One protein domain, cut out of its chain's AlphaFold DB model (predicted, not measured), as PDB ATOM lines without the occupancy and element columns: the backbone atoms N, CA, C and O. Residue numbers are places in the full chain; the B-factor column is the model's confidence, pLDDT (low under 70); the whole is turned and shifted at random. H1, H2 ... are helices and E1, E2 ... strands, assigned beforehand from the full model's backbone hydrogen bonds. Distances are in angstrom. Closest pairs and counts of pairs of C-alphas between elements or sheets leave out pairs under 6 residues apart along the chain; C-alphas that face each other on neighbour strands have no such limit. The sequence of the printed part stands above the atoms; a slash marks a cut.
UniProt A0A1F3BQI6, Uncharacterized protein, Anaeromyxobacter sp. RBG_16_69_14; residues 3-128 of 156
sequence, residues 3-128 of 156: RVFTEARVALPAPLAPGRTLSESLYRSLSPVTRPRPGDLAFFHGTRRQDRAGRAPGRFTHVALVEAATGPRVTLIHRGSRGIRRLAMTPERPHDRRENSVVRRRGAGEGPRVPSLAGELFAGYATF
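This is residues 3 to 128 of the 156 residues of an uncharacterized protein of Anaeromyxobacter sp. RBG_16_69_14 (UniProt A0A1F3BQI6). Little of the printed part is regular structure: a strongly twisted six-stranded sheet has short helix H2 over E2 and E3, and long loops round it, of which residues 108 to 113 stick out. The 126 residues run H1, H2, E1 to E6; the sheet's order is E1 E6 E2 E3 E4 E5, antiparallel from E6 to E5. The class is mixed, with 49 residues in named elements. It is compact, radius of gyration of the C-alphas 14.4 A, spanning 41 by 39 by 25 A.

E3, residues 62 to 70, measures 22.3 A; E4, 73 to 80, 20.5 A; E5, 83 to 89, 18.8 A; E6, 122 to 127, 15.5 A. E2 is 41 to 44, E1 31 to 33, H2 22 to 28, H1 3 to 7. C-alpha 3 is at (-46.741, -37.593, 40.422), C-alpha 127 at (-30.451, -47.805, 44.143).

E2 to E5 form a meander, successive antiparallel neighbours, with N 42 and O 64 at 2.8 A, N 65 and O 77 at 2.8 A, N 76 and O 87 at 2.9 A. E1 meets E6 only at a point. H2 is on the sheet, height 8.7 A; C-alphas of Ser 23 and His 62 come closest to E3, 6.5 A. H1 only grazes the sheet. In both helices every O i to N i+4 pair is within hydrogen-bond range.

The printed part has no cut. Links H1 to H2, E2 to E3 and E5 to E6 are long. Residues 3 to 14, 50 to 58 and 108 have pLDDT under 70.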
ATOM      1  N   ARG A   3     -46.063 -36.945  41.554       47.94
ATOM      2  CA  ARG A   3     -46.741 -37.593  40.422       47.94
ATOM      3  C   ARG A   3     -45.863 -38.453  39.507       47.94
ATOM      4  O   ARG A   3     -46.422 -39.255  38.793       47.94
ATOM      5  N   VAL A   4     -44.531 -38.341  39.503       51.16
ATOM      6  CA  VAL A   4     -43.700 -39.137  38.564       51.16
ATOM      7  C   VAL A   4     -43.677 -40.604  38.930       51.16
ATOM      8  O   VAL A   4     -43.898 -41.440  38.070       51.16
ATOM      9  N   PHE A   5     -43.420 -40.905  40.199       52.00
ATOM     10  CA  PHE A   5     -43.370 -42.282  40.668       52.00
ATOM     11  C   PHE A   5     -44.769 -42.906  40.640       52.00
ATOM     12  O   PHE A   5     -44.914 -44.043  40.214       52.00
ATOM     13  N   THR A   6     -45.819 -42.135  40.948       46.06
ATOM     14  CA  THR A   6     -47.213 -42.593  40.828       46.06
ATOM     15  C   THR A   6     -47.662 -42.789  39.371       46.06
ATOM     16  O   THR A   6     -48.247 -43.819  39.057       46.06
ATOM     17  N   GLU A   7     -47.364 -41.854  38.460       43.66
ATOM     18  CA  GLU A   7     -47.705 -41.967  37.027       43.66
ATOM     19  C   GLU A   7     -46.865 -43.046  36.323       43.66
ATOM     20  O   GLU A   7     -47.371 -43.727  35.438       43.66
ATOM     21  N   ALA A   8     -45.615 -43.260  36.747       48.56
ATOM     22  CA  ALA A   8     -44.766 -44.355  36.272       48.56
ATOM     23  C   ALA A   8     -45.038 -45.692  36.991       48.56
ATOM     24  O   ALA A   8     -44.369 -46.677  36.695       48.56
ATOM     25  N   ARG A   9     -45.987 -45.730  37.944       50.41
ATOM     26  CA  ARG A   9     -46.297 -46.893  38.802       50.41
ATOM     27  C   ARG A   9     -45.072 -47.505  39.501       50.41
ATOM     28  O   ARG A   9     -45.024 -48.702  39.761       50.41
ATOM     29  N   VAL A  10     -44.086 -46.680  39.835       53.47
ATOM     30  CA  VAL A  10     -42.913 -47.081  40.612       53.47
ATOM     31  C   VAL A  10     -43.241 -46.906  42.092       53.47
ATOM     32  O   VAL A  10     -43.399 -45.782  42.573       53.47
ATOM     33  N   ALA A  11     -43.356 -48.019  42.816       54.56
ATOM     34  CA  ALA A  11     -43.512 -48.000  44.264       54.56
ATOM     35  C   ALA A  11     -42.237 -47.438  44.908       54.56
ATOM     36  O   ALA A  11     -41.145 -47.971  44.718       54.56
ATOM     37  N   LEU A  12     -42.375 -46.346  45.659       60.31
ATOM     38  CA  LEU A  12     -41.300 -45.875  46.522       60.31
ATOM     39  C   LEU A  12     -41.271 -46.750  47.785       60.31
ATOM     40  O   LEU A  12     -42.339 -47.072  48.309       60.31
ATOM     41  N   PRO A  13     -40.089 -47.121  48.299       62.69
ATOM     42  CA  PRO A  13     -39.963 -47.800  49.572       62.69
ATOM     43  C   PRO A  13     -40.521 -46.878  50.651       62.69
ATOM     44  O   PRO A  13     -40.190 -45.693  50.722       62.69
ATOM     45  N   ALA A  14     -41.389 -47.432  51.479       63.62
ATOM     46  CA  ALA A  14     -41.855 -46.797  52.694       63.62
ATOM     47  C   ALA A  14     -41.407 -47.667  53.881       63.62
ATOM     48  O   ALA A  14     -41.433 -48.892  53.755       63.62
ATOM     49  N   PRO A  15     -41.023 -47.069  55.021       70.44
ATOM     50  CA  PRO A  15     -40.913 -45.630  55.269       70.44
ATOM     51  C   PRO A  15     -39.628 -45.018  54.676       70.44
ATOM     52  O   PRO A  15     -38.571 -45.641  54.672       70.44
ATOM     53  N   LEU A  16     -39.718 -43.775  54.190       79.38
ATOM     54  CA  LEU A  16     -38.547 -42.996  53.775       79.38
ATOM     55  C   LEU A  16     -37.855 -42.381  54.998       79.38
ATOM     56  O   LEU A  16     -38.516 -41.924  55.930       79.38
ATOM     57  N   ALA A  17     -36.529 -42.289  54.956       81.62
ATOM     58  CA  ALA A  17     -35.741 -41.559  55.939       81.62
ATOM     59  C   ALA A  17     -36.152 -40.068  55.995       81.62
ATOM     60  O   ALA A  17     -36.478 -39.466  54.961       81.62
ATOM     61  N   PRO A  18     -36.109 -39.426  57.176       81.56
ATOM     62  CA  PRO A  18     -36.426 -38.009  57.302       81.56
ATOM     63  C   PRO A  18     -35.430 -37.141  56.517       81.56
ATOM     64  O   PRO A  18     -34.222 -37.384  56.504       81.56
ATOM     65  N   GLY A  19     -35.943 -36.108  55.852       79.00
ATOM     66  CA  GLY A  19     -35.170 -35.167  55.043       79.00
ATOM     67  C   GLY A  19     -35.917 -33.845  54.879       79.00
ATOM     68  O   GLY A  19     -37.139 -33.797  55.026       79.00
ATOM     69  N   ARG A  20     -35.206 -32.751  54.566       80.88
ATOM     70  CA  ARG A  20     -35.834 -31.421  54.410       80.88
ATOM     71  C   ARG A  20     -36.718 -31.336  53.168       80.88
ATOM     72  O   ARG A  20     -37.569 -30.462  53.055       80.88
ATOM     73  N   THR A  21     -36.471 -32.219  52.205       80.75
ATOM     74  CA  THR A  21     -37.238 -32.358  50.970       80.75
ATOM     75  C   THR A  21     -37.416 -33.837  50.648       80.75
ATOM     76  O   THR A  21     -36.604 -34.665  51.060       80.75
ATOM     77  N   LEU A  22     -38.415 -34.168  49.828       80.69
ATOM     78  CA  LEU A  22     -38.632 -35.544  49.376       80.69
ATOM     79  C   LEU A  22     -37.412 -36.134  48.647       80.69
ATOM     80  O   LEU A  22     -37.103 -37.306  48.822       80.69
ATOM     81  N   SER A  23     -36.709 -35.335  47.839       81.75
ATOM     82  CA  SER A  23     -35.490 -35.785  47.155       81.75
ATOM     83  C   SER A  23     -34.375 -36.140  48.133       81.75
ATOM     84  O   SER A  23     -33.643 -37.094  47.899       81.75
ATOM     85  N   GLU A  24     -34.264 -35.401  49.236       83.31
ATOM     86  CA  GLU A  24     -33.313 -35.716  50.297       83.31
ATOM     87  C   GLU A  24     -33.726 -36.969  51.077       83.31
ATOM     88  O   GLU A  24     -32.885 -37.836  51.300       83.31
ATOM     89  N   SER A  25     -35.008 -37.097  51.430       85.38
ATOM     90  CA  SER A  25     -35.553 -38.310  52.050       85.38
ATOM     91  C   SER A  25     -35.302 -39.547  51.193       85.38
ATOM     92  O   SER A  25     -34.836 -40.565  51.699       85.38
ATOM     93  N   LEU A  26     -35.543 -39.448  49.882       85.88
ATOM     94  CA  LEU A  26     -35.251 -40.522  48.938       85.88
ATOM     95  C   LEU A  26     -33.767 -40.854  48.925       85.88
ATOM     96  O   LEU A  26     -33.428 -42.000  49.165       85.88
ATOM     97  N   TYR A  27     -32.884 -39.876  48.723       83.88
ATOM     98  CA  TYR A  27     -31.442 -40.134  48.697       83.88
ATOM     99  C   TYR A  27     -30.961 -40.864  49.960       83.88
ATOM    100  O   TYR A  27     -30.236 -41.848  49.866       83.88
ATOM    101  N   ARG A  28     -31.411 -40.421  51.140       85.88
ATOM    102  CA  ARG A  28     -31.064 -41.030  52.435       85.88
ATOM    103  C   ARG A  28     -31.617 -42.447  52.622       85.88
ATOM    104  O   ARG A  28     -31.097 -43.179  53.452       85.88
ATOM    105  N   SER A  29     -32.655 -42.819  51.876       85.75
ATOM    106  CA  SER A  29     -33.286 -44.146  51.940       85.75
ATOM    107  C   SER A  29     -32.674 -45.149  50.957       85.75
ATOM    108  O   SER A  29     -33.106 -46.297  50.906       85.75
ATOM    109  N   LEU A  30     -31.714 -44.718  50.134       87.62
ATOM    110  CA  LEU A  30     -31.142 -45.515  49.054       87.62
ATOM    111  C   LEU A  30     -29.664 -45.773  49.278       87.62
ATOM    112  O   LEU A  30     -28.964 -45.015  49.943       87.62
ATOM    113  N   SER A  31     -29.184 -46.860  48.684       89.94
ATOM    114  CA  SER A  31     -27.765 -47.197  48.702       89.94
ATOM    115  C   SER A  31     -27.059 -46.516  47.528       89.94
ATOM    116  O   SER A  31     -27.494 -46.705  46.387       89.94
ATOM    117  N   PRO A  32     -25.991 -45.734  47.761       91.75
ATOM    118  CA  PRO A  32     -25.204 -45.148  46.684       91.75
ATOM    119  C   PRO A  32     -24.614 -46.222  45.767       91.75
ATOM    120  O   PRO A  32     -24.185 -47.279  46.233       91.75
ATOM    121  N   VAL A  33     -24.550 -45.937  44.468       92.75
ATOM    122  CA  VAL A  33     -23.898 -46.806  43.478       92.75
ATOM    123  C   VAL A  33     -22.979 -45.989  42.578       92.75
ATOM    124  O   VAL A  33     -23.256 -44.835  42.263       92.75
ATOM    125  N   THR A  34     -21.872 -46.587  42.145       92.31
ATOM    126  CA  THR A  34     -20.921 -45.949  41.215       92.31
ATOM    127  C   THR A  34     -21.172 -46.344  39.763       92.31
ATOM    128  O   THR A  34     -20.836 -45.593  38.854       92.31
ATOM    129  N   ARG A  35     -21.787 -47.510  39.536       92.75
ATOM    130  CA  ARG A  35     -22.146 -48.029  38.212       92.75
ATOM    131  C   ARG A  35     -23.667 -48.162  38.118       92.75
ATOM    132  O   ARG A  35     -24.190 -49.183  38.571       92.75
ATOM    133  N   PRO A  36     -24.371 -47.146  37.591       94.25
ATOM    134  CA  PRO A  36     -25.823 -47.165  37.532       94.25
ATOM    135  C   PRO A  36     -26.327 -48.229  36.555       94.25
ATOM    136  O   PRO A  36     -25.678 -48.550  35.556       94.25
ATOM    137  N   ARG A  37     -27.519 -48.746  36.824       93.19
ATOM    138  CA  ARG A  37     -28.278 -49.656  35.963       93.19
ATOM    139  C   ARG A  37     -29.652 -49.061  35.657       93.19
ATOM    140  O   ARG A  37     -30.119 -48.207  36.413       93.19
ATOM    141  N   PRO A  38     -30.329 -49.518  34.589       92.75
ATOM    142  CA  PRO A  38     -31.736 -49.197  34.384       92.75
ATOM    143  C   PRO A  38     -32.549 -49.450  35.663       92.75
ATOM    144  O   PRO A  38     -32.452 -50.528  36.250       92.75
ATOM    145  N   GLY A  39     -33.318 -48.453  36.102       89.75
ATOM    146  CA  GLY A  39     -34.085 -48.498  37.354       89.75
ATOM    147  C   GLY A  39     -33.455 -47.756  38.541       89.75
ATOM    148  O   GLY A  39     -34.182 -47.390  39.465       89.75
ATOM    149  N   ASP A  40     -32.149 -47.479  38.513       92.62
ATOM    150  CA  ASP A  40     -31.495 -46.656  39.536       92.62
ATOM    151  C   ASP A  40     -31.910 -45.182  39.413       92.62
ATOM    152  O   ASP A  40     -32.474 -44.746  38.407       92.62
ATOM    153  N   LEU A  41     -31.619 -44.381  40.436       94.19
ATOM    154  CA  LEU A  41     -31.910 -42.951  40.446       94.19
ATOM    155  C   LEU A  41     -30.631 -42.122  40.354       94.19
ATOM    156  O   LEU A  41     -29.648 -42.395  41.037       94.19
ATOM    157  N   ALA A  42     -30.675 -41.061  39.551       95.56
ATOM    158  CA  ALA A  42     -29.676 -40.003  39.497       95.56
ATOM    159  C   ALA A  42     -30.175 -38.770  40.260       95.56
ATOM    160  O   ALA A  42     -31.315 -38.326  40.073       95.56
ATOM    161  N   PHE A  43     -29.314 -38.197  41.095       94.81
ATOM    162  CA  PHE A  43     -29.621 -37.037  41.924       94.81
ATOM    163  C   PHE A  43     -28.883 -35.795  41.433       94.81
ATOM    164  O   PHE A  43     -27.767 -35.886  40.923       94.81
ATOM    165  N   PHE A  44     -29.502 -34.626  41.623       94.12
ATOM    166  CA  PHE A  44     -28.951 -33.357  41.154       94.12
ATOM    167  C   PHE A  44     -29.017 -32.243  42.199       94.12
ATOM    168  O   PHE A  44     -30.030 -32.045  42.885       94.12
ATOM    169  N   HIS A  45     -27.956 -31.450  42.256       91.38
ATOM    170  CA  HIS A  45     -27.849 -30.220  43.033       91.38
ATOM    171  C   HIS A  45     -28.351 -29.017  42.226       91.38
ATOM    172  O   HIS A  45     -28.368 -29.046  41.002       91.38
ATOM    173  N   GLY A  46     -28.777 -27.947  42.903       86.50
ATOM    174  CA  GLY A  46     -28.917 -26.614  42.294       86.50
ATOM    175  C   GLY A  46     -29.778 -26.489  41.026       86.50
ATOM    176  O   GLY A  46     -29.599 -25.537  40.269       86.50
ATOM    177  N   THR A  47     -30.707 -27.414  40.759       85.19
ATOM    178  CA  THR A  47     -31.573 -27.373  39.558       85.19
ATOM    179  C   THR A  47     -32.711 -26.362  39.682       85.19
ATOM    180  O   THR A  47     -33.310 -25.957  38.684       85.19
ATOM    181  N   ARG A  48     -33.001 -25.934  40.915       77.81
ATOM    182  CA  ARG A  48     -33.973 -24.892  41.243       77.81
ATOM    183  C   ARG A  48     -33.259 -23.645  41.744       77.81
ATOM    184  O   ARG A  48     -32.211 -23.733  42.380       77.81
ATOM    185  N   ARG A  49     -33.866 -22.492  41.467       70.38
ATOM    186  CA  ARG A  49     -33.482 -21.216  42.078       70.38
ATOM    187  C   ARG A  49     -33.823 -21.240  43.569       70.38
ATOM    188  O   ARG A  49     -34.737 -21.964  43.971       70.38
ATOM    189  N   GLN A  50     -33.106 -20.439  44.353       66.69
ATOM    190  CA  GLN A  50     -33.550 -20.073  45.699       66.69
ATOM    191  C   GLN A  50     -34.940 -19.434  45.625       66.69
ATOM    192  O   GLN A  50     -35.279 -18.784  44.629       66.69
ATOM    193  N   ASP A  51     -35.760 -19.682  46.644       61.66
ATOM    194  CA  ASP A  51     -37.057 -19.022  46.752       61.66
ATOM    195  C   ASP A  51     -36.878 -17.518  47.044       61.66
ATOM    196  O   ASP A  51     -35.779 -17.043  47.331       61.66
ATOM    197  N   ARG A  52     -37.969 -16.745  46.959       56.12
ATOM    198  CA  ARG A  52     -37.945 -15.294  47.236       56.12
ATOM    199  C   ARG A  52     -37.508 -14.955  48.670       56.12
ATOM    200  O   ARG A  52     -37.147 -13.816  48.921       56.12
ATOM    201  N   ALA A  53     -37.537 -15.927  49.583       65.88
ATOM    202  CA  ALA A  53     -37.091 -15.787  50.964       65.88
ATOM    203  C   ALA A  53     -35.604 -16.160  51.149       65.88
ATOM    204  O   ALA A  53     -35.132 -16.239  52.280       65.88
ATOM    205  N   GLY A  54     -34.868 -16.424  50.060       57.06
ATOM    206  CA  GLY A  54     -33.440 -16.751  50.090       57.06
ATOM    207  C   GLY A  54     -33.128 -18.149  50.625       57.06
ATOM    208  O   GLY A  54     -31.960 -18.482  50.834       57.06
ATOM    209  N   ARG A  55     -34.132 -19.010  50.842       58.09
ATOM    210  CA  ARG A  55     -33.881 -20.366  51.339       58.09
ATOM    211  C   ARG A  55     -33.261 -21.204  50.234       58.09
ATOM    212  O   ARG A  55     -33.857 -21.428  49.175       58.09
ATOM    213  N   ALA A  56     -32.052 -21.693  50.505       58.12
ATOM    214  CA  ALA A  56     -31.392 -22.676  49.664       58.12
ATOM    215  C   ALA A  56     -32.308 -23.900  49.511       58.12
ATOM    216  O   ALA A  56     -32.738 -24.468  50.521       58.12
ATOM    217  N   PRO A  57     -32.625 -24.331  48.276       60.34
ATOM    218  CA  PRO A  57     -33.273 -25.617  48.109       60.34
ATOM    219  C   PRO A  57     -32.338 -26.677  48.712       60.34
ATOM    220  O   PRO A  57     -31.118 -26.561  48.587       60.34
ATOM    221  N   GLY A  58     -32.899 -27.671  49.411       66.31
ATOM    222  CA  GLY A  58     -32.104 -28.729  50.047       66.31
ATOM    223  C   GLY A  58     -31.083 -29.337  49.078       66.31
ATOM    224  O   GLY A  58     -31.286 -29.293  47.863       66.31
ATOM    225  N   ARG A  59     -29.986 -29.905  49.606       78.56
ATOM    226  CA  ARG A  59     -28.818 -30.351  48.818       78.56
ATOM    227  C   ARG A  59     -29.224 -31.104  47.546       78.56
ATOM    228  O   ARG A  59     -28.699 -30.815  46.477       78.56
ATOM    229  N   PHE A  60     -30.202 -32.003  47.631       85.50
ATOM    230  CA  PHE A  60     -30.778 -32.692  46.477       85.50
ATOM    231  C   PHE A  60     -32.051 -31.993  45.999       85.50
ATOM    232  O   PHE A  60     -33.078 -31.996  46.670       85.50
ATOM    233  N   THR A  61     -31.977 -31.399  44.813       86.88
ATOM    234  CA  THR A  61     -33.019 -30.509  44.272       86.88
ATOM    235  C   THR A  61     -33.882 -31.161  43.198       86.88
ATOM    236  O   THR A  61     -34.992 -30.692  42.927       86.88
ATOM    237  N   HIS A  62     -33.379 -32.231  42.578       90.69
ATOM    238  CA  HIS A  62     -34.044 -32.944  41.496       90.69
ATOM    239  C   HIS A  62     -33.558 -34.392  41.399       90.69
ATOM    240  O   HIS A  62     -32.464 -34.721  41.856       90.69
ATOM    241  N   VAL A  63     -34.403 -35.242  40.814       91.94
ATOM    242  CA  VAL A  63     -34.189 -36.684  40.641       91.94
ATOM    243  C   VAL A  63     -34.584 -37.083  39.222       91.94
ATOM    244  O   VAL A  63     -35.573 -36.575  38.682       91.94
ATOM    245  N   ALA A  64     -33.828 -38.004  38.633       93.31
ATOM    246  CA  ALA A  64     -34.158 -38.669  37.380       93.31
ATOM    247  C   ALA A  64     -33.984 -40.189  37.516       93.31
ATOM    248  O   ALA A  64     -33.149 -40.649  38.287       93.31
ATOM    249  N   LEU A  65     -34.771 -40.951  36.764       93.69
ATOM    250  CA  LEU A  65     -34.650 -42.398  36.628       93.69
ATOM    251  C   LEU A  65     -33.588 -42.722  35.580       93.69
ATOM    252  O   LEU A  65     -33.595 -42.125  34.504       93.69
ATOM    253  N   VAL A  66     -32.716 -43.683  35.859       95.31
ATOM    254  CA  VAL A  66     -31.800 -44.247  34.870       95.31
ATOM    255  C   VAL A  66     -32.593 -45.126  33.913       95.31
ATOM    256  O   VAL A  66     -33.154 -46.143  34.309       95.31
ATOM    257  N   GLU A  67     -32.642 -44.715  32.648       94.31
ATOM    258  CA  GLU A  67     -33.226 -45.506  31.564       94.31
ATOM    259  C   GLU A  67     -32.187 -46.469  30.989       94.31
ATOM    260  O   GLU A  67     -32.462 -47.653  30.829       94.31
ATOM    261  N   ALA A  68     -30.979 -45.970  30.715       94.31
ATOM    262  CA  ALA A  68     -29.887 -46.757  30.156       94.31
ATOM    263  C   ALA A  68     -28.525 -46.191  30.567       94.31
ATOM    264  O   ALA A  68     -28.370 -44.979  30.717       94.31
ATOM    265  N   ALA A  69     -27.532 -47.071  30.689       95.81
ATOM    266  CA  ALA A  69     -26.132 -46.714  30.887       95.81
ATOM    267  C   ALA A  69     -25.278 -47.484  29.869       95.81
ATOM    268  O   ALA A  69     -25.284 -48.715  29.851       95.81
ATOM    269  N   THR A  70     -24.567 -46.759  29.007       93.88
ATOM    270  CA  THR A  70     -23.725 -47.320  27.945       93.88
ATOM    271  C   THR A  70     -22.352 -46.669  28.027       93.88
ATOM    272  O   THR A  70     -22.161 -45.524  27.614       93.88
ATOM    273  N   GLY A  71     -21.393 -47.396  28.605       91.12
ATOM    274  CA  GLY A  71     -20.092 -46.828  28.950       91.12
ATOM    275  C   GLY A  71     -20.254 -45.632  29.907       91.12
ATOM    276  O   GLY A  71     -20.973 -45.766  30.898       91.12
ATOM    277  N   PRO A  72     -19.628 -44.475  29.628       92.12
ATOM    278  CA  PRO A  72     -19.726 -43.284  30.479       92.12
ATOM    279  C   PRO A  72     -21.037 -42.498  30.279       92.12
ATOM    280  O   PRO A  72     -21.375 -41.617  31.068       92.12
ATOM    281  N   ARG A  73     -21.795 -42.800  29.217       96.75
ATOM    282  CA  ARG A  73     -23.015 -42.073  28.867       96.75
ATOM    283  C   ARG A  73     -24.229 -42.702  29.534       96.75
ATOM    284  O   ARG A  73     -24.476 -43.903  29.412       96.75
ATOM    285  N   VAL A  74     -25.041 -41.866  30.168       97.81
ATOM    286  CA  VAL A  74     -26.276 -42.265  30.841       97.81
ATOM    287  C   VAL A  74     -27.458 -41.513  30.242       97.81
ATOM    288  O   VAL A  74     -27.438 -40.288  30.097       97.81
ATOM    289  N   THR A  75     -28.504 -42.260  29.896       97.12
ATOM    290  CA  THR A  75     -29.799 -41.709  29.496       97.12
ATOM    291  C   THR A  75     -30.743 -41.777  30.682       97.12
ATOM    292  O   THR A  75     -30.877 -42.811  31.340       97.12
ATOM    293  N   LEU A  76     -31.375 -40.649  30.971       95.81
ATOM    294  CA  LEU A  76     -32.180 -40.445  32.160       95.81
ATOM    295  C   LEU A  76     -33.582 -39.971  31.776       95.81
ATOM    296  O   LEU A  76     -33.739 -39.158  30.866       95.81
ATOM    297  N   ILE A  77     -34.595 -40.407  32.520       93.56
ATOM    298  CA  ILE A  77     -35.973 -39.921  32.421       93.56
ATOM    299  C   ILE A  77     -36.275 -39.060  33.643       93.56
ATOM    300  O   ILE A  77     -36.094 -39.475  34.785       93.56
ATOM    301  N   HIS A  78     -36.781 -37.852  33.424       90.38
ATOM    302  CA  HIS A  78     -37.200 -36.967  34.507       90.38
ATOM    303  C   HIS A  78     -38.516 -36.263  34.186       90.38
ATOM    304  O   HIS A  78     -38.905 -36.152  33.026       90.38
ATOM    305  N   ARG A  79     -39.178 -35.708  35.206       85.19
ATOM    306  CA  ARG A  79     -40.263 -34.740  34.998       85.19
ATOM    307  C   ARG A  79     -39.748 -33.331  35.213       85.19
ATOM    308  O   ARG A  79     -39.444 -32.939  36.341       85.19
ATOM    309  N   GLY A  80     -39.686 -32.574  34.129       80.12
ATOM    310  CA  GLY A  80     -39.506 -31.131  34.171       80.12
ATOM    311  C   GLY A  80     -40.838 -30.401  34.350       80.12
ATOM    312  O   GLY A  80     -41.902 -31.005  34.483       80.12
ATOM    313  N   SER A  81     -40.801 -29.072  34.284       77.38
ATOM    314  CA  SER A  81     -42.014 -28.240  34.331       77.38
ATOM    315  C   SER A  81     -42.979 -28.483  33.163       77.38
ATOM    316  O   SER A  81     -44.163 -28.203  33.294       77.38
ATOM    317  N   ARG A  82     -42.485 -29.018  32.038       81.00
ATOM    318  CA  ARG A  82     -43.259 -29.305  30.817       81.00
ATOM    319  C   ARG A  82     -43.627 -30.788  30.649       81.00
ATOM    320  O   ARG A  82     -43.975 -31.197  29.551       81.00
ATOM    321  N   GLY A  83     -43.507 -31.596  31.705       84.56
ATOM    322  CA  GLY A  83     -43.819 -33.028  31.668       84.56
ATOM    323  C   GLY A  83     -42.588 -33.937  31.678       84.56
ATOM    324  O   GLY A  83     -41.501 -33.525  32.096       84.56
ATOM    325  N   ILE A  84     -42.790 -35.194  31.277       88.00
ATOM    326  CA  ILE A  84     -41.764 -36.245  31.268       88.00
ATOM    327  C   ILE A  84     -40.863 -36.065  30.045       88.00
ATOM    328  O   ILE A  84     -41.345 -35.913  28.926       88.00
ATOM    329  N   ARG A  85     -39.546 -36.057  30.253       89.62
ATOM    330  CA  ARG A  85     -38.541 -35.905  29.195       89.62
ATOM    331  C   ARG A  85     -37.361 -36.835  29.437       89.62
ATOM    332  O   ARG A  85     -37.094 -37.218  30.576       89.62
ATOM    333  N   ARG A  86     -36.637 -37.133  28.361       93.50
ATOM    334  CA  ARG A  86     -35.315 -37.756  28.420       93.50
ATOM    335  C   ARG A  86     -34.224 -36.695  28.446       93.50
ATOM    336  O   ARG A  86     -34.391 -35.620  27.864       93.50
ATOM    337  N   LEU A  87     -33.120 -37.004  29.110       93.25
ATOM    338  CA  LEU A  87     -31.913 -36.192  29.131       93.25
ATOM    339  C   LEU A  87     -30.683 -37.107  29.090       93.25
ATOM    340  O   LEU A  87     -30.710 -38.216  29.620       93.25
ATOM    341  N   ALA A  88     -29.623 -36.637  28.445       97.19
ATOM    342  CA  ALA A  88     -28.328 -37.307  28.396       97.19
ATOM    343  C   ALA A  88     -27.361 -36.683  29.406       97.19
ATOM    344  O   ALA A  88     -27.414 -35.471  29.653       97.19
ATOM    345  N   MET A  89     -26.491 -37.513  29.972       98.00
ATOM    346  CA  MET A  89     -25.462 -37.106  30.919       98.00
ATOM    347  C   MET A  89     -24.213 -37.974  30.771       98.00
ATOM    348  O   MET A  89     -24.322 -39.195  30.680       98.00
ATOM    349  N   THR A  90     -23.045 -37.339  30.830       97.94
ATOM    350  CA  THR A  90     -21.734 -37.998  30.872       97.94
ATOM    351  C   THR A  90     -20.945 -37.374  32.030       97.94
ATOM    352  O   THR A  90     -20.364 -36.297  31.847       97.94
ATOM    353  N   PRO A  91     -20.977 -37.970  33.242       95.12
ATOM    354  CA  PRO A  91     -20.418 -37.374  34.461       95.12
ATOM    355  C   PRO A  91     -18.934 -37.013  34.375       95.12
ATOM    356  O   PRO A  91     -18.506 -36.034  34.976       95.12
ATOM    357  N   GLU A  92     -18.158 -37.768  33.601       95.81
ATOM    358  CA  GLU A  92     -16.717 -37.572  33.411       95.81
ATOM    359  C   GLU A  92     -16.404 -36.353  32.532       95.81
ATOM    360  O   GLU A  92     -15.269 -35.883  32.490       95.81
ATOM    361  N   ARG A  93     -17.408 -35.818  31.826       97.00
ATOM    362  CA  ARG A  93     -17.306 -34.617  30.987       97.00
ATOM    363  C   ARG A  93     -18.366 -33.594  31.398       97.00
ATOM    364  O   ARG A  93     -19.209 -33.234  30.578       97.00
ATOM    365  N   PRO A  94     -18.362 -33.103  32.651       96.25
ATOM    366  CA  PRO A  94     -19.516 -32.414  33.229       96.25
ATOM    367  C   PRO A  94     -19.888 -31.119  32.494       96.25
ATOM    368  O   PRO A  94     -21.069 -30.791  32.398       96.25
ATOM    369  N   HIS A  95     -18.903 -30.420  31.922       95.62
ATOM    370  CA  HIS A  95     -19.083 -29.144  31.218       95.62
ATOM    371  C   HIS A  95     -19.330 -29.284  29.704       95.62
ATOM    372  O   HIS A  95     -19.570 -28.281  29.026       95.62
ATOM    373  N   ASP A  96     -19.279 -30.501  29.152       96.25
ATOM    374  CA  ASP A  96     -19.464 -30.721  27.718       96.25
ATOM    375  C   ASP A  96     -20.953 -30.658  27.346       96.25
ATOM    376  O   ASP A  96     -21.755 -31.528  27.700       96.25
ATOM    377  N   ARG A  97     -21.322 -29.610  26.603       94.69
ATOM    378  CA  ARG A  97     -22.694 -29.350  26.138       94.69
ATOM    379  C   ARG A  97     -23.188 -30.336  25.082       94.69
ATOM    380  O   ARG A  97     -24.396 -30.427  24.882       94.69
ATOM    381  N   ARG A  98     -22.288 -31.034  24.386       96.31
ATOM    382  CA  ARG A  98     -22.645 -32.072  23.405       96.31
ATOM    383  C   ARG A  98     -23.023 -33.375  24.106       96.31
ATOM    384  O   ARG A  98     -23.874 -34.119  23.626       96.31
ATOM    385  N   GLU A  99     -22.432 -33.608  25.272       96.19
ATOM    386  CA  GLU A  99     -22.638 -34.820  26.062       96.19
ATOM    387  C   GLU A  99     -23.724 -34.672  27.134       96.19
ATOM    388  O   GLU A  99     -24.348 -35.657  27.527       96.19
ATOM    389  N   ASN A 100     -24.001 -33.445  27.587       97.56
ATOM    390  CA  ASN A 100     -24.900 -33.199  28.709       97.56
ATOM    391  C   ASN A 100     -26.075 -32.297  28.336       97.56
ATOM    392  O   ASN A 100     -25.923 -31.170  27.868       97.56
ATOM    393  N   SER A 101     -27.279 -32.771  28.638       95.62
ATOM    394  CA  SER A 101     -28.509 -31.999  28.479       95.62
ATOM    395  C   SER A 101     -28.616 -30.867  29.502       95.62
ATOM    396  O   SER A 101     -28.186 -30.991  30.648       95.62
ATOM    397  N   VAL A 102     -29.271 -29.773  29.113       92.88
ATOM    398  CA  VAL A 102     -29.605 -28.668  30.023       92.88
ATOM    399  C   VAL A 102     -30.745 -29.095  30.951       92.88
ATOM    400  O   VAL A 102     -31.853 -29.372  30.490       92.88
ATOM    401  N   VAL A 103     -30.495 -29.102  32.261       88.69
ATOM    402  CA  VAL A 103     -31.482 -29.503  33.286       88.69
ATOM    403  C   VAL A 103     -32.024 -28.327  34.093       88.69
ATOM    404  O   VAL A 103     -33.080 -28.436  34.715       88.69
ATOM    405  N   ARG A 104     -31.351 -27.175  34.026       86.31
ATOM    406  CA  ARG A 104     -31.796 -25.910  34.618       86.31
ATOM    407  C   ARG A 104     -31.813 -24.814  33.561       86.31
ATOM    408  O   ARG A 104     -30.826 -24.592  32.866       86.31
ATOM    409  N   ARG A 105     -32.914 -24.058  33.495       78.38
ATOM    410  CA  ARG A 105     -32.936 -22.797  32.744       78.38
ATOM    411  C   ARG A 105     -32.178 -21.721  33.515       78.38
ATOM    412  O   ARG A 105     -32.512 -21.418  34.668       78.38
ATOM    413  N   ARG A 106     -31.187 -21.131  32.852       75.38
ATOM    414  CA  ARG A 106     -30.525 -19.917  33.331       75.38
ATOM    415  C   ARG A 106     -31.502 -18.746  33.285       75.38
ATOM    416  O   ARG A 106     -32.433 -18.735  32.483       75.38
ATOM    417  N   GLY A 107     -31.331 -17.821  34.210       70.62
ATOM    418  CA  GLY A 107     -32.206 -16.669  34.392       70.62
ATOM    419  C   GLY A 107     -31.616 -15.464  33.697       70.62
ATOM    420  O   GLY A 107     -30.414 -15.436  33.438       70.62
ATOM    421  N   ALA A 108     -32.453 -14.467  33.428       69.12
ATOM    422  CA  ALA A 108     -31.954 -13.167  33.004       69.12
ATOM    423  C   ALA A 108     -30.974 -12.634  34.069       69.12
ATOM    424  O   ALA A 108     -31.294 -12.648  35.257       69.12
ATOM    425  N   GLY A 109     -29.765 -12.252  33.647       70.81
ATOM    426  CA  GLY A 109     -28.705 -11.748  34.530       70.81
ATOM    427  C   GLY A 109     -27.812 -12.810  35.185       70.81
ATOM    428  O   GLY A 109     -26.827 -12.455  35.826       70.81
ATOM    429  N   GLU A 110     -28.085 -14.109  35.016       76.31
ATOM    430  CA  GLU A 110     -27.147 -15.142  35.476       76.31
ATOM    431  C   GLU A 110     -25.932 -15.226  34.548       76.31
ATOM    432  O   GLU A 110     -26.058 -15.483  33.350       76.31
ATOM    433  N   GLY A 111     -24.740 -15.043  35.124       73.50
ATOM    434  CA  GLY A 111     -23.484 -15.093  34.385       73.50
ATOM    435  C   GLY A 111     -23.226 -16.446  33.701       73.50
ATOM    436  O   GLY A 111     -23.783 -17.484  34.082       73.50
ATOM    437  N   PRO A 112     -22.317 -16.489  32.711       74.69
ATOM    438  CA  PRO A 112     -22.060 -17.681  31.903       74.69
ATOM    439  C   PRO A 112     -21.537 -18.884  32.708       74.69
ATOM    440  O   PRO A 112     -21.614 -20.016  32.225       74.69
ATOM    441  N   ARG A 113     -21.061 -18.656  33.937       80.94
ATOM    442  CA  ARG A 113     -20.492 -19.669  34.833       80.94
ATOM    443  C   ARG A 113     -21.517 -20.400  35.700       80.94
ATOM    444  O   ARG A 113     -21.137 -21.328  36.399       80.94
ATOM    445  N   VAL A 114     -22.796 -20.012  35.681       86.25
ATOM    446  CA  VAL A 114     -23.816 -20.693  36.493       86.25
ATOM    447  C   VAL A 114     -24.066 -22.109  35.947       86.25
ATOM    448  O   VAL A 114     -24.504 -22.233  34.796       86.25
ATOM    449  N   PRO A 115     -23.841 -23.172  36.744       90.56
ATOM    450  CA  PRO A 115     -24.060 -24.548  36.307       90.56
ATOM    451  C   PRO A 115     -25.500 -24.800  35.848       90.56
ATOM    452  O   PRO A 115     -26.470 -24.381  36.491       90.56
ATOM    453  N   SER A 116     -25.647 -25.474  34.708       92.12
ATOM    454  CA  SER A 116     -26.948 -25.728  34.074       92.12
ATOM    455  C   SER A 116     -27.068 -27.075  33.367       92.12
ATOM    456  O   SER A 116     -28.192 -27.492  33.061       92.12
ATOM    457  N   LEU A 117     -25.947 -27.743  33.087       95.38
ATOM    458  CA  LEU A 117     -25.940 -29.055  32.448       95.38
ATOM    459  C   LEU A 117     -26.139 -30.162  33.485       95.38
ATOM    460  O   LEU A 117     -25.840 -29.986  34.665       95.38
ATOM    461  N   ALA A 118     -26.641 -31.308  33.025       96.12
ATOM    462  CA  ALA A 118     -26.844 -32.492  33.852       96.12
ATOM    463  C   ALA A 118     -25.560 -32.893  34.591       96.12
ATOM    464  O   ALA A 118     -25.591 -33.019  35.812       96.12
ATOM    465  N   GLY A 119     -24.440 -33.007  33.868       96.50
ATOM    466  CA  GLY A 119     -23.145 -33.383  34.433       96.50
ATOM    467  C   GLY A 119     -22.608 -32.388  35.466       96.50
ATOM    468  O   GLY A 119     -22.125 -32.808  36.508       96.50
ATOM    469  N   GLU A 120     -22.760 -31.077  35.246       95.62
ATOM    470  CA  GLU A 120     -22.318 -30.054  36.217       95.62
ATOM    471  C   GLU A 120     -23.101 -30.098  37.531       95.62
ATOM    472  O   GLU A 120     -22.603 -29.695  38.579       95.62
ATOM    473  N   LEU A 121     -24.362 -30.520  37.461       95.06
ATOM    474  CA  LEU A 121     -25.281 -30.540  38.592       95.06
ATOM    475  C   LEU A 121     -25.416 -31.931  39.212       95.06
ATOM    476  O   LEU A 121     -26.197 -32.102  40.148       95.06
ATOM    477  N   PHE A 122     -24.694 -32.922  38.693       96.31
ATOM    478  CA  PHE A 122     -24.786 -34.305  39.125       96.31
ATOM    479  C   PHE A 122     -24.259 -34.488  40.553       96.31
ATOM    480  O   PHE A 122     -23.201 -33.983  40.918       96.31
ATOM    481  N   ALA A 123     -25.022 -35.218  41.365       94.88
ATOM    482  CA  ALA A 123     -24.737 -35.429  42.781       94.88
ATOM    483  C   ALA A 123     -24.331 -36.866  43.130       94.88
ATOM    484  O   ALA A 123     -23.758 -37.100  44.192       94.88
ATOM    485  N   GLY A 124     -24.696 -37.830  42.285       94.88
ATOM    486  CA  GLY A 124     -24.522 -39.254  42.548       94.88
ATOM    487  C   GLY A 124     -25.711 -40.096  42.090       94.88
ATOM    488  O   GLY A 124     -26.804 -39.580  41.823       94.88
ATOM    489  N   TYR A 125     -25.480 -41.405  42.016       95.19
ATOM    490  CA  TYR A 125     -26.512 -42.407  41.770       95.19
ATOM    491  C   TYR A 125     -26.871 -43.138  43.060       95.19
ATOM    492  O   TYR A 125     -26.019 -43.315  43.935       95.19
ATOM    493  N   ALA A 126     -28.109 -43.609  43.161       93.00
ATOM    494  CA  ALA A 126     -28.522 -44.497  44.237       93.00
ATOM    495  C   ALA A 126     -29.556 -45.525  43.765       93.00
ATOM    496  O   ALA A 126     -30.332 -45.269  42.843       93.00
ATOM    497  N   THR A 127     -29.570 -46.674  44.432       90.69
ATOM    498  CA  THR A 127     -30.451 -47.805  44.143       90.69
ATOM    499  C   THR A 127     -31.308 -48.152  45.359       90.69
ATOM    500  O   THR A 127     -30.893 -47.964  46.510       90.69
ATOM    501  N   PHE A 128     -32.509 -48.673  45.114       82.81
ATOM    502  CA  PHE A 128     -33.298 -49.324  46.158       82.81
ATOM    503  C   PHE A 128     -32.527 -50.570  46.591       82.81
ATOM    504  O   PHE A 128     -32.145 -51.354  45.725       82.81
TER     505      PHE A 128